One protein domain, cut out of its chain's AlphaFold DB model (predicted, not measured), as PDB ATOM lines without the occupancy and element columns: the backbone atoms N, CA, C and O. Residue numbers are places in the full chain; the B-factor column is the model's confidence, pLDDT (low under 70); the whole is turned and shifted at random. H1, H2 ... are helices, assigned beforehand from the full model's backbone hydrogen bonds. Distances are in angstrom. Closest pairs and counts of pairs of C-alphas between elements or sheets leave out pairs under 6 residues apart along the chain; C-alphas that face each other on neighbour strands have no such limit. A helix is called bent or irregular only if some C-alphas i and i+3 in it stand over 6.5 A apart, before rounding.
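Overview. This is residues 1053 to 1147 of the 1154 residues of the protein "Tetratricopeptide repeat protein" of Planktothricoides sp. SpSt-374 (UniProt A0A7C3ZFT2). Short helix H1 forms the core, with the long helix H5 side by side with it and running the same way; H3 and H4, joined at a corner, cross H1, and H2 bridges H3 and H5. The printed part has 95 residues with five named helices, H1 to H5 in order, and no named strand: all helix, mostly crossed packing. It is compact, with a radius of gyration of the C-alphas of 12.8 A and spans of 38 by 27 by 20 A.

Along the chain. H1, residues 1053 to 1062, begins at C-alpha 1053 (-21.667, -29.011, 34.398) and is 14.1 A long. H2, residues 1067 to 1079, 19.6 A, is irregular: C-alphas 1068 and 1071 are 7.4 A apart. H3 is residues 1086 to 1098, 17.9 A; H4 is residues 1101 to 1113, 18.3 A. H5, residues 1124 to 1146, 33.2 A, ends at C-alpha 1146 (-5.912, -50.835, 41.348).

Arrangement. H3 is the hub. It touches H1 at a steep tilt of 58 degrees, closest C-alphas Ile 1055 and Ala 1090, 5.7 A. With residues 1086 to 1089 alone it touches H5, C-alphas 1086 and 1131 being closest at 5.2 A. H3 and H4 touch only at the corner, closest C-alphas 1097 and 1104, 5.3 A. H1 touches H5 at a shallow tilt of 25 degrees, closest C-alphas 1060 and 1134, 5.8 A. H2 and H4 are apart. Every O i to N i+4 pair is within hydrogen-bond range in H1, H3 and H5; in H2 7 of 9 are, in H4 8 of 9.

Size, cuts and confidence. The C-alphas farthest apart, of Lys 1120 and Asn 1147, are 39.2 A apart. The printed part has no cut and no long link. Low-confidence residues include 1062 to 1071 and 1112 to 1122.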
ATOM      1  N   GLU A1053     -20.990 -27.798  34.858       82.31
ATOM      2  CA  GLU A1053     -21.667 -29.011  34.398       82.31
ATOM      3  C   GLU A1053     -20.963 -29.616  33.183       82.31
ATOM      4  O   GLU A1053     -20.832 -30.834  33.088       82.31
ATOM      5  N   LYS A1054     -20.483 -28.773  32.261       76.00
ATOM      6  CA  LYS A1054     -19.837 -29.222  31.022       76.00
ATOM      7  C   LYS A1054     -18.439 -29.728  31.266       76.00
ATOM      8  O   LYS A1054     -18.098 -30.792  30.766       76.00
ATOM      9  N   ILE A1055     -17.669 -29.004  32.075       80.88
ATOM     10  CA  ILE A1055     -16.313 -29.408  32.457       80.88
ATOM     11  C   ILE A1055     -16.359 -30.797  33.111       80.88
ATOM     12  O   ILE A1055     -15.598 -31.689  32.738       80.88
ATOM     13  N   VAL A1056     -17.301 -31.004  34.037       81.75
ATOM     14  CA  VAL A1056     -17.473 -32.278  34.747       81.75
ATOM     15  C   VAL A1056     -18.027 -33.372  33.829       81.75
ATOM     16  O   VAL A1056     -17.491 -34.478  33.826       81.75
ATOM     17  N   LYS A1057     -19.054 -33.088  33.016       79.44
ATOM     18  CA  LYS A1057     -19.662 -34.065  32.094       79.44
ATOM     19  C   LYS A1057     -18.675 -34.546  31.031       79.44
ATOM     20  O   LYS A1057     -18.521 -35.751  30.860       79.44
ATOM     21  N   VAL A1058     -17.982 -33.624  30.362       75.44
ATOM     22  CA  VAL A1058     -16.965 -33.950  29.351       75.44
ATOM     23  C   VAL A1058     -15.883 -34.824  29.952       75.44
ATOM     24  O   VAL A1058     -15.533 -35.855  29.382       75.44
ATOM     25  N   LEU A1059     -15.378 -34.459  31.133       78.38
ATOM     26  CA  LEU A1059     -14.379 -35.284  31.786       78.38
ATOM     27  C   LEU A1059     -14.955 -36.660  32.149       78.38
ATOM     28  O   LEU A1059     -14.308 -37.662  31.886       78.38
ATOM     29  N   SER A1060     -16.187 -36.733  32.661       76.00
ATOM     30  CA  SER A1060     -16.890 -37.996  32.947       76.00
ATOM     31  C   SER A1060     -16.972 -38.932  31.732       76.00
ATOM     32  O   SER A1060     -16.845 -40.150  31.873       76.00
ATOM     33  N   GLU A1061     -17.165 -38.375  30.535       70.62
ATOM     34  CA  GLU A1061     -17.179 -39.113  29.266       70.62
ATOM     35  C   GLU A1061     -15.770 -39.509  28.799       70.62
ATOM     36  O   GLU A1061     -15.574 -40.619  28.304       70.62
ATOM     37  N   LEU A1062     -14.772 -38.645  29.002       68.44
ATOM     38  CA  LEU A1062     -13.366 -38.936  28.696       68.44
ATOM     39  C   LEU A1062     -12.762 -40.002  29.623       68.44
ATOM     40  O   LEU A1062     -11.863 -40.728  29.206       68.44
ATOM     41  N   LEU A1063     -13.275 -40.135  30.849       67.62
ATOM     42  CA  LEU A1063     -12.858 -41.161  31.808       67.62
ATOM     43  C   LEU A1063     -13.242 -42.592  31.377       67.62
ATOM     44  O   LEU A1063     -12.715 -43.545  31.947       67.62
ATOM     45  N   ASP A1064     -14.124 -42.761  30.383       59.31
ATOM     46  CA  ASP A1064     -14.499 -44.071  29.819       59.31
ATOM     47  C   ASP A1064     -13.560 -44.564  28.701       59.31
ATOM     48  O   ASP A1064     -13.762 -45.661  28.176       59.31
ATOM     49  N   ILE A1065     -12.536 -43.785  28.323       51.94
ATOM     50  CA  ILE A1065     -11.649 -44.091  27.194       51.94
ATOM     51  C   ILE A1065     -10.179 -44.174  27.668       51.94
ATOM     52  O   ILE A1065      -9.509 -43.159  27.839       51.94
ATOM     53  N   ASP A1066      -9.692 -45.417  27.792       54.12
ATOM     54  CA  ASP A1066      -8.280 -45.867  27.806       54.12
ATOM     55  C   ASP A1066      -7.426 -45.756  29.103       54.12
ATOM     56  O   ASP A1066      -7.613 -44.895  29.965       54.12
ATOM     57  N   GLN A1067      -6.431 -46.653  29.225       52.31
ATOM     58  CA  GLN A1067      -5.457 -46.759  30.329       52.31
ATOM     59  C   GLN A1067      -4.465 -45.583  30.389       52.31
ATOM     60  O   GLN A1067      -3.924 -45.294  31.461       52.31
ATOM     61  N   ASP A1068      -4.278 -44.850  29.287       55.09
ATOM     62  CA  ASP A1068      -3.429 -43.647  29.209       55.09
ATOM     63  C   ASP A1068      -3.877 -42.533  30.178       55.09
ATOM     64  O   ASP A1068      -3.100 -41.630  30.511       55.09
ATOM     65  N   GLN A1069      -5.116 -42.601  30.689       60.16
ATOM     66  CA  GLN A1069      -5.643 -41.633  31.651       60.16
ATOM     67  C   GLN A1069      -5.350 -41.961  33.124       60.16
ATOM     68  O   GLN A1069      -5.635 -41.145  34.006       60.16
ATOM     69  N   ALA A1070      -4.731 -43.114  33.409       64.06
ATOM     70  CA  ALA A1070      -4.495 -43.625  34.762       64.06
ATOM     71  C   ALA A1070      -3.823 -42.614  35.702       64.06
ATOM     72  O   ALA A1070      -4.214 -42.463  36.862       64.06
ATOM     73  N   LYS A1071      -2.823 -41.886  35.195       67.12
ATOM     74  CA  LYS A1071      -2.073 -40.888  35.968       67.12
ATOM     75  C   LYS A1071      -2.940 -39.688  36.362       67.12
ATOM     76  O   LYS A1071      -2.808 -39.186  37.477       67.12
ATOM     77  N   TYR A1072      -3.827 -39.242  35.474       71.94
ATOM     78  CA  TYR A1072      -4.715 -38.105  35.725       71.94
ATOM     79  C   TYR A1072      -5.863 -38.507  36.645       71.94
ATOM     80  O   TYR A1072      -6.141 -37.792  37.598       71.94
ATOM     81  N   LEU A1073      -6.429 -39.703  36.452       72.25
ATOM     82  CA  LEU A1073      -7.401 -40.329  37.355       72.25
ATOM     83  C   LEU A1073      -6.883 -40.408  38.796       72.25
ATOM     84  O   LEU A1073      -7.578 -40.009  39.729       72.25
ATOM     85  N   GLN A1074      -5.639 -40.860  38.985       73.38
ATOM     86  CA  GLN A1074      -4.996 -40.904  40.303       73.38
ATOM     87  C   GLN A1074      -4.780 -39.516  40.916       73.38
ATOM     88  O   GLN A1074      -4.845 -39.375  42.137       73.38
ATOM     89  N   LEU A1075      -4.491 -38.496  40.103       73.19
ATOM     90  CA  LEU A1075      -4.306 -37.119  40.567       73.19
ATOM     91  C   LEU A1075      -5.652 -36.485  40.949       73.19
ATOM     92  O   LEU A1075      -5.787 -35.910  42.027       73.19
ATOM     93  N   LEU A1076      -6.661 -36.681  40.104       74.06
ATOM     94  CA  LEU A1076      -8.024 -36.214  40.297       74.06
ATOM     95  C   LEU A1076      -8.650 -36.842  41.550       74.06
ATOM     96  O   LEU A1076      -9.200 -36.132  42.382       74.06
ATOM     97  N   GLY A1077      -8.471 -38.151  41.750       72.50
ATOM     98  CA  GLY A1077      -8.927 -38.869  42.944       72.50
ATOM     99  C   GLY A1077      -8.261 -38.433  44.253       72.50
ATOM    100  O   GLY A1077      -8.832 -38.641  45.318       72.50
ATOM    101  N   LYS A1078      -7.070 -37.820  44.192       75.75
ATOM    102  CA  LYS A1078      -6.399 -37.222  45.363       75.75
ATOM    103  C   LYS A1078      -6.910 -35.815  45.680       75.75
ATOM    104  O   LYS A1078      -6.815 -35.388  46.828       75.75
ATOM    105  N   LEU A1079      -7.397 -35.089  44.673       72.94
ATOM    106  CA  LEU A1079      -7.837 -33.695  44.786       72.94
ATOM    107  C   LEU A1079      -9.348 -33.572  45.042       72.94
ATOM    108  O   LEU A1079      -9.780 -32.662  45.758       72.94
ATOM    109  N   LEU A1080     -10.143 -34.496  44.495       79.25
ATOM    110  CA  LEU A1080     -11.588 -34.573  44.688       79.25
ATOM    111  C   LEU A1080     -11.941 -35.118  46.075       79.25
ATOM    112  O   LEU A1080     -11.427 -36.147  46.511       79.25
ATOM    113  N   GLN A1081     -12.851 -34.433  46.760       79.94
ATOM    114  CA  GLN A1081     -13.430 -34.861  48.030       79.94
ATOM    115  C   GLN A1081     -14.841 -35.427  47.791       79.94
ATOM    116  O   GLN A1081     -15.556 -34.920  46.925       79.94
ATOM    117  N   PRO A1082     -15.302 -36.416  48.583       68.94
ATOM    118  CA  PRO A1082     -16.613 -37.054  48.394       68.94
ATOM    119  C   PRO A1082     -17.815 -36.091  48.374       68.94
ATOM    120  O   PRO A1082     -18.848 -36.422  47.797       68.94
ATOM    121  N   ASN A1083     -17.667 -34.909  48.985       79.00
ATOM    122  CA  ASN A1083     -18.707 -33.887  49.122       79.00
ATOM    123  C   ASN A1083     -18.423 -32.613  48.300       79.00
ATOM    124  O   ASN A1083     -19.033 -31.581  48.580       79.00
ATOM    125  N   ASP A1084     -17.480 -32.640  47.349       82.88
ATOM    126  CA  ASP A1084     -17.250 -31.480  46.482       82.88
ATOM    127  C   ASP A1084     -18.526 -31.143  45.694       82.88
ATOM    128  O   ASP A1084     -19.148 -32.013  45.080       82.88
ATOM    129  N   THR A1085     -18.899 -29.863  45.702       85.62
ATOM    130  CA  THR A1085     -19.943 -29.323  44.817       85.62
ATOM    131  C   THR A1085     -19.488 -29.372  43.361       85.62
ATOM    132  O   THR A1085     -18.288 -29.383  43.083       85.62
ATOM    133  N   LEU A1086     -20.432 -29.348  42.421       85.75
ATOM    134  CA  LEU A1086     -20.133 -29.355  40.988       85.75
ATOM    135  C   LEU A1086     -19.167 -28.222  40.586       85.75
ATOM    136  O   LEU A1086     -18.231 -28.435  39.820       85.75
ATOM    137  N   GLU A1087     -19.347 -27.031  41.159       87.00
ATOM    138  CA  GLU A1087     -18.488 -25.863  40.964       87.00
ATOM    139  C   GLU A1087     -17.058 -26.106  41.478       87.00
ATOM    140  O   GLU A1087     -16.083 -25.771  40.802       87.00
ATOM    141  N   GLN A1088     -16.912 -26.733  42.652       86.38
ATOM    142  CA  GLN A1088     -15.606 -27.102  43.208       86.38
ATOM    143  C   GLN A1088     -14.926 -28.197  42.384       86.38
ATOM    144  O   GLN A1088     -13.718 -28.123  42.163       86.38
ATOM    145  N   GLN A1089     -15.683 -29.189  41.907       86.75
ATOM    146  CA  GLN A1089     -15.169 -30.224  41.013       86.75
ATOM    147  C   GLN A1089     -14.655 -29.595  39.716       86.75
ATOM    148  O   GLN A1089     -13.510 -29.833  39.344       86.75
ATOM    149  N   ALA A1090     -15.445 -28.735  39.071       85.81
ATOM    150  CA  ALA A1090     -15.058 -28.048  37.842       85.81
ATOM    151  C   ALA A1090     -13.815 -27.161  38.019       85.81
ATOM    152  O   ALA A1090     -12.911 -27.213  37.187       85.81
ATOM    153  N   ALA A1091     -13.727 -26.397  39.114       85.69
ATOM    154  CA  ALA A1091     -12.555 -25.575  39.413       85.69
ATOM    155  C   ALA A1091     -11.292 -26.428  39.618       85.69
ATOM    156  O   ALA A1091     -10.250 -26.135  39.032       85.69
ATOM    157  N   LYS A1092     -11.397 -27.527  40.380       86.62
ATOM    158  CA  LYS A1092     -10.291 -28.474  40.586       86.62
ATOM    159  C   LYS A1092      -9.887 -29.163  39.291       86.62
ATOM    160  O   LYS A1092      -8.695 -29.332  39.061       86.62
ATOM    161  N   ILE A1093     -10.840 -29.544  38.439       83.56
ATOM    162  CA  ILE A1093     -10.560 -30.092  37.105       83.56
ATOM    163  C   ILE A1093      -9.788 -29.060  36.286       83.56
ATOM    164  O   ILE A1093      -8.718 -29.373  35.777       83.56
ATOM    165  N   LYS A1094     -10.280 -27.820  36.219       82.88
ATOM    166  CA  LYS A1094      -9.640 -26.744  35.464       82.88
ATOM    167  C   LYS A1094      -8.209 -26.483  35.940       82.88
ATOM    168  O   LYS A1094      -7.301 -26.453  35.123       82.88
ATOM    169  N   GLU A1095      -7.984 -26.376  37.248       81.12
ATOM    170  CA  GLU A1095      -6.648 -26.174  37.825       81.12
ATOM    171  C   GLU A1095      -5.721 -27.376  37.588       81.12
ATOM    172  O   GLU A1095      -4.582 -27.221  37.149       81.12
ATOM    173  N   THR A1096      -6.222 -28.589  37.838       79.19
ATOM    174  CA  THR A1096      -5.445 -29.828  37.697       79.19
ATOM    175  C   THR A1096      -5.015 -30.036  36.251       79.19
ATOM    176  O   THR A1096      -3.888 -30.454  36.002       79.19
ATOM    177  N   TYR A1097      -5.899 -29.740  35.299       76.25
ATOM    178  CA  TYR A1097      -5.686 -30.018  33.885       76.25
ATOM    179  C   TYR A1097      -5.026 -28.848  33.148       76.25
ATOM    180  O   TYR A1097      -4.327 -29.114  32.179       76.25
ATOM    181  N   ALA A1098      -5.091 -27.608  33.655       73.38
ATOM    182  CA  ALA A1098      -4.293 -26.481  33.147       73.38
ATOM    183  C   ALA A1098      -2.772 -26.723  33.248       73.38
ATOM    184  O   ALA A1098      -1.982 -26.208  32.458       73.38
ATOM    185  N   ALA A1099      -2.336 -27.561  34.197       74.00
ATOM    186  CA  ALA A1099      -0.949 -28.026  34.287       74.00
ATOM    187  C   ALA A1099      -0.589 -29.105  33.239       74.00
ATOM    188  O   ALA A1099       0.586 -29.448  33.084       74.00
ATOM    189  N   TYR A1100      -1.579 -29.626  32.504       74.88
ATOM    190  CA  TYR A1100      -1.448 -30.648  31.461       74.88
ATOM    191  C   TYR A1100      -2.096 -30.176  30.151       74.88
ATOM    192  O   TYR A1100      -3.170 -30.652  29.778       74.88
ATOM    193  N   PRO A1101      -1.409 -29.300  29.399       68.44
ATOM    194  CA  PRO A1101      -1.981 -28.618  28.239       68.44
ATOM    195  C   PRO A1101      -2.619 -29.546  27.196       68.44
ATOM    196  O   PRO A1101      -3.683 -29.251  26.674       68.44
ATOM    197  N   ALA A1102      -2.019 -30.715  26.942       67.94
ATOM    198  CA  ALA A1102      -2.541 -31.682  25.973       67.94
ATOM    199  C   ALA A1102      -3.908 -32.271  26.363       67.94
ATOM    200  O   ALA A1102      -4.675 -32.684  25.498       67.94
ATOM    201  N   LEU A1103      -4.205 -32.349  27.661       71.00
ATOM    202  CA  LEU A1103      -5.462 -32.882  28.177       71.00
ATOM    203  C   LEU A1103      -6.493 -31.770  28.396       71.00
ATOM    204  O   LEU A1103      -7.680 -32.006  28.190       71.00
ATOM    205  N   GLU A1104      -6.038 -30.565  28.742       75.69
ATOM    206  CA  GLU A1104      -6.860 -29.351  28.725       75.69
ATOM    207  C   GLU A1104      -7.444 -29.103  27.330       75.69
ATOM    208  O   GLU A1104      -8.658 -28.995  27.187       75.69
ATOM    209  N   ASP A1105      -6.605 -29.131  26.295       70.88
ATOM    210  CA  ASP A1105      -7.019 -28.975  24.898       70.88
ATOM    211  C   ASP A1105      -8.015 -30.083  24.463       70.88
ATOM    212  O   ASP A1105      -8.932 -29.826  23.683       70.88
ATOM    213  N   LYS A1106      -7.882 -31.318  24.982       71.69
ATOM    214  CA  LYS A1106      -8.837 -32.423  24.738       71.69
ATOM    215  C   LYS A1106     -10.202 -32.154  25.358       71.69
ATOM    216  O   LYS A1106     -11.217 -32.322  24.686       71.69
ATOM    217  N   ILE A1107     -10.218 -31.756  26.629       74.75
ATOM    218  CA  ILE A1107     -11.446 -31.387  27.340       74.75
ATOM    219  C   ILE A1107     -12.115 -30.220  26.614       74.75
ATOM    220  O   ILE A1107     -13.306 -30.268  26.335       74.75
ATOM    221  N   GLU A1108     -11.340 -29.211  26.238       73.94
ATOM    222  CA  GLU A1108     -11.838 -28.032  25.543       73.94
ATOM    223  C   GLU A1108     -12.420 -28.358  24.162       73.94
ATOM    224  O   GLU A1108     -13.484 -27.852  23.807       73.94
ATOM    225  N   ASN A1109     -11.782 -29.241  23.389       71.38
ATOM    226  CA  ASN A1109     -12.316 -29.663  22.095       71.38
ATOM    227  C   ASN A1109     -13.666 -30.385  22.240       71.38
ATOM    228  O   ASN A1109     -14.585 -30.152  21.458       71.38
ATOM    229  N   GLU A1110     -13.815 -31.233  23.259       71.56
ATOM    230  CA  GLU A1110     -15.090 -31.895  23.553       71.56
ATOM    231  C   GLU A1110     -16.153 -30.916  24.073       71.56
ATOM    232  O   GLU A1110     -17.307 -31.002  23.660       71.56
ATOM    233  N   ILE A1111     -15.776 -29.927  24.891       71.50
ATOM    234  CA  ILE A1111     -16.679 -28.841  25.311       71.50
ATOM    235  C   ILE A1111     -17.181 -28.058  24.092       71.50
ATOM    236  O   ILE A1111     -18.380 -27.797  23.990       71.50
ATOM    237  N   ALA A1112     -16.291 -27.712  23.156       66.12
ATOM    238  CA  ALA A1112     -16.660 -27.008  21.930       66.12
ATOM    239  C   ALA A1112     -17.666 -27.816  21.091       66.12
ATOM    240  O   ALA A1112     -18.643 -27.248  20.605       66.12
ATOM    241  N   ASN A1113     -17.487 -29.139  21.006       62.72
ATOM    242  CA  ASN A1113     -18.393 -30.046  20.294       62.72
ATOM    243  C   ASN A1113     -19.762 -30.221  20.982       62.72
ATOM    244  O   ASN A1113     -20.742 -30.552  20.320       62.72
ATOM    245  N   MET A1114     -19.852 -30.005  22.299       62.25
ATOM    246  CA  MET A1114     -21.124 -30.011  23.040       62.25
ATOM    247  C   MET A1114     -21.899 -28.683  22.925       62.25
ATOM    248  O   MET A1114     -23.031 -28.592  23.404       62.25
ATOM    249  N   GLY A1115     -21.306 -27.638  22.332       54.75
ATOM    250  CA  GLY A1115     -21.835 -26.270  22.356       54.75
ATOM    251  C   GLY A1115     -21.779 -25.654  23.761       54.75
ATOM    252  O   GLY A1115     -21.541 -26.348  24.746       54.75
ATOM    253  N   LEU A1116     -22.009 -24.343  23.918       44.53
ATOM    254  CA  LEU A1116     -21.942 -23.656  25.226       44.53
ATOM    255  C   LEU A1116     -23.297 -23.555  25.966       44.53
ATOM    256  O   LEU A1116     -23.283 -23.376  27.178       44.53
ATOM    257  N   SER A1117     -24.447 -23.888  25.362       43.41
ATOM    258  CA  SER A1117     -25.777 -23.529  25.913       43.41
ATOM    259  C   SER A1117     -26.702 -24.642  26.461       43.41
ATOM    260  O   SER A1117     -27.804 -24.316  26.890       43.41
ATOM    261  N   ASP A1118     -26.310 -25.922  26.538       41.16
ATOM    262  CA  ASP A1118     -27.152 -26.962  27.195       41.16
ATOM    263  C   ASP A1118     -27.565 -26.698  28.660       41.16
ATOM    264  O   ASP A1118     -28.430 -27.395  29.194       41.16
ATOM    265  N   ALA A1119     -27.011 -25.682  29.321       40.62
ATOM    266  CA  ALA A1119     -27.516 -25.247  30.613       40.62
ATOM    267  C   ALA A1119     -28.800 -24.413  30.427       40.62
ATOM    268  O   ALA A1119     -28.798 -23.195  30.587       40.62
ATOM    269  N   LYS A1120     -29.944 -25.074  30.193       44.81
ATOM    270  CA  LYS A1120     -31.122 -24.672  30.982       44.81
ATOM    271  C   LYS A1120     -30.646 -24.715  32.427       44.81
ATOM    272  O   LYS A1120     -30.080 -25.745  32.776       44.81
ATOM    273  N   GLU A1121     -30.785 -23.629  33.192       49.38
ATOM    274  CA  GLU A1121     -30.313 -23.537  34.583       49.38
ATOM    275  C   GLU A1121     -30.472 -24.886  35.291       49.38
ATOM    276  O   GLU A1121     -31.586 -25.293  35.629       49.38
ATOM    277  N   SER A1122     -29.368 -25.636  35.412       62.97
ATOM    278  CA  SER A1122     -29.405 -26.971  35.993       62.97
ATOM    279  C   SER A1122     -29.914 -26.801  37.408       62.97
ATOM    280  O   SER A1122     -29.316 -26.050  38.189       62.97
ATOM    281  N   THR A1123     -31.031 -27.454  37.733       73.69
ATOM    282  CA  THR A1123     -31.599 -27.320  39.072       73.69
ATOM    283  C   THR A1123     -30.565 -27.789  40.099       73.69
ATOM    284  O   THR A1123     -29.694 -28.611  39.774       73.69
ATOM    285  N   PRO A1124     -30.618 -27.293  41.345       76.38
ATOM    286  CA  PRO A1124     -29.720 -27.753  42.399       76.38
ATOM    287  C   PRO A1124     -29.683 -29.286  42.528       76.38
ATOM    288  O   PRO A1124     -28.620 -29.848  42.792       76.38
ATOM    289  N   GLU A1125     -30.806 -29.973  42.276       77.94
ATOM    290  CA  GLU A1125     -30.873 -31.438  42.267       77.94
ATOM    291  C   GLU A1125     -30.064 -32.059  41.118       77.94
ATOM    292  O   GLU A1125     -29.272 -32.969  41.365       77.94
ATOM    293  N   MET A1126     -30.195 -31.539  39.890       76.62
ATOM    294  CA  MET A1126     -29.437 -32.006  38.720       76.62
ATOM    295  C   MET A1126     -27.931 -31.816  38.912       76.62
ATOM    296  O   MET A1126     -27.147 -32.719  38.624       76.62
ATOM    297  N   LYS A1127     -27.509 -30.668  39.460       79.00
ATOM    298  CA  LYS A1127     -26.094 -30.407  39.765       79.00
ATOM    299  C   LYS A1127     -25.535 -31.402  40.785       79.00
ATOM    300  O   LYS A1127     -24.425 -31.902  40.613       79.00
ATOM    301  N   ALA A1128     -26.311 -31.716  41.823       79.62
ATOM    302  CA  ALA A1128     -25.931 -32.692  42.844       79.62
ATOM    303  C   ALA A1128     -25.916 -34.140  42.321       79.62
ATOM    304  O   ALA A1128     -25.205 -34.989  42.863       79.62
ATOM    305  N   GLU A1129     -26.715 -34.451  41.301       82.00
ATOM    306  CA  GLU A1129     -26.709 -35.747  40.621       82.00
ATOM    307  C   GLU A1129     -25.486 -35.903  39.714       82.00
ATOM    308  O   GLU A1129     -24.732 -36.854  39.905       82.00
ATOM    309  N   ILE A1130     -25.193 -34.914  38.860       80.44
ATOM    310  CA  ILE A1130     -23.985 -34.898  38.013       80.44
ATOM    311  C   ILE A1130     -22.721 -35.039  38.873       80.44
ATOM    312  O   ILE A1130     -21.845 -35.850  38.571       80.44
ATOM    313  N   ALA A1131     -22.641 -34.298  39.983       81.25
ATOM    314  CA  ALA A1131     -21.503 -34.373  40.895       81.25
ATOM    315  C   ALA A1131     -21.345 -35.763  41.543       81.25
ATOM    316  O   ALA A1131     -20.219 -36.250  41.700       81.25
ATOM    317  N   ARG A1132     -22.461 -36.423  41.899       81.81
ATOM    318  CA  ARG A1132     -22.466 -37.788  42.457       81.81
ATOM    319  C   ARG A1132     -22.064 -38.831  41.424       81.81
ATOM    320  O   ARG A1132     -21.224 -39.672  41.738       81.81
ATOM    321  N   GLU A1133     -22.634 -38.778  40.225       82.81
ATOM    322  CA  GLU A1133     -22.307 -39.699  39.132       82.81
ATOM    323  C   GLU A1133     -20.831 -39.603  38.757       82.81
ATOM    324  O   GLU A1133     -20.147 -40.621  38.652       82.81
ATOM    325  N   PHE A1134     -20.311 -38.380  38.643       83.44
ATOM    326  CA  PHE A1134     -18.903 -38.150  38.357       83.44
ATOM    327  C   PHE A1134     -17.988 -38.733  39.439       83.44
ATOM    328  O   PHE A1134     -17.064 -39.485  39.125       83.44
ATOM    329  N   ASN A1135     -18.270 -38.464  40.719       82.12
ATOM    330  CA  ASN A1135     -17.500 -39.031  41.829       82.12
ATOM    331  C   ASN A1135     -17.552 -40.567  41.836       82.12
ATOM    332  O   ASN A1135     -16.519 -41.212  42.024       82.12
ATOM    333  N   ALA A1136     -18.728 -41.159  41.607       80.69
ATOM    334  CA  ALA A1136     -18.889 -42.608  41.532       80.69
ATOM    335  C   ALA A1136     -18.044 -43.206  40.400       80.69
ATOM    336  O   ALA A1136     -17.341 -44.192  40.612       80.69
ATOM    337  N   LYS A1137     -18.043 -42.561  39.230       79.56
ATOM    338  CA  LYS A1137     -17.295 -43.000  38.050       79.56
ATOM    339  C   LYS A1137     -15.783 -42.870  38.213       79.56
ATOM    340  O   LYS A1137     -15.040 -43.781  37.850       79.56
ATOM    341  N   VAL A1138     -15.311 -41.787  38.833       78.38
ATOM    342  CA  VAL A1138     -13.897 -41.627  39.210       78.38
ATOM    343  C   VAL A1138     -13.467 -42.751  40.158       78.38
ATOM    344  O   VAL A1138     -12.427 -43.367  39.935       78.38
ATOM    345  N   GLN A1139     -14.271 -43.071  41.178       76.69
ATOM    346  CA  GLN A1139     -13.967 -44.160  42.116       76.69
ATOM    347  C   GLN A1139     -14.027 -45.544  41.460       76.69
ATOM    348  O   GLN A1139     -13.167 -46.384  41.718       76.69
ATOM    349  N   GLU A1140     -14.998 -45.785  40.580       78.00
ATOM    350  CA  GLU A1140     -15.089 -47.019  39.799       78.00
ATOM    351  C   GLU A1140     -13.824 -47.236  38.955       78.00
ATOM    352  O   GLU A1140     -13.211 -48.304  39.013       78.00
ATOM    353  N   ASN A1141     -13.378 -46.207  38.233       72.31
ATOM    354  CA  ASN A1141     -12.181 -46.284  37.403       72.31
ATOM    355  C   ASN A1141     -10.884 -46.385  38.229       72.31
ATOM    356  O   ASN A1141      -9.979 -47.128  37.847       72.31
ATOM    357  N   LEU A1142     -10.798 -45.733  39.394       74.06
ATOM    358  CA  LEU A1142      -9.689 -45.926  40.340       74.06
ATOM    359  C   LEU A1142      -9.625 -47.364  40.875       74.06
ATOM    360  O   LEU A1142      -8.539 -47.932  40.987       74.06
ATOM    361  N   ASN A1143     -10.775 -47.977  41.164       73.81
ATOM    362  CA  ASN A1143     -10.846 -49.375  41.590       73.81
ATOM    363  C   ASN A1143     -10.419 -50.335  40.469       73.81
ATOM    364  O   ASN A1143      -9.663 -51.268  40.737       73.81
ATOM    365  N   ARG A1144     -10.834 -50.077  39.218       69.12
ATOM    366  CA  ARG A1144     -10.391 -50.840  38.033       69.12
ATOM    367  C   ARG A1144      -8.876 -50.759  37.823       69.12
ATOM    368  O   ARG A1144      -8.252 -51.770  37.520       69.12
ATOM    369  N   LEU A1145      -8.278 -49.583  38.024       68.44
ATOM    370  CA  LEU A1145      -6.826 -49.378  37.914       68.44
ATOM    371  C   LEU A1145      -6.032 -50.111  39.001       68.44
ATOM    372  O   LEU A1145      -4.939 -50.607  38.735       68.44
ATOM    373  N   ASN A1146      -6.574 -50.182  40.218       69.06
ATOM    374  CA  ASN A1146      -5.912 -50.835  41.348       69.06
ATOM    375  C   ASN A1146      -6.104 -52.365  41.367       69.06
ATOM    376  O   ASN A1146      -5.301 -53.054  41.990       69.06
ATOM    377  N   ASN A1147      -7.129 -52.895  40.685       64.69
ATOM    378  CA  ASN A1147      -7.416 -54.329  40.551       64.69
ATOM    379  C   ASN A1147      -7.780 -54.678  39.090       64.69
ATOM    380  O   ASN A1147      -8.969 -54.765  38.766       64.69
TER     381      ASN A1147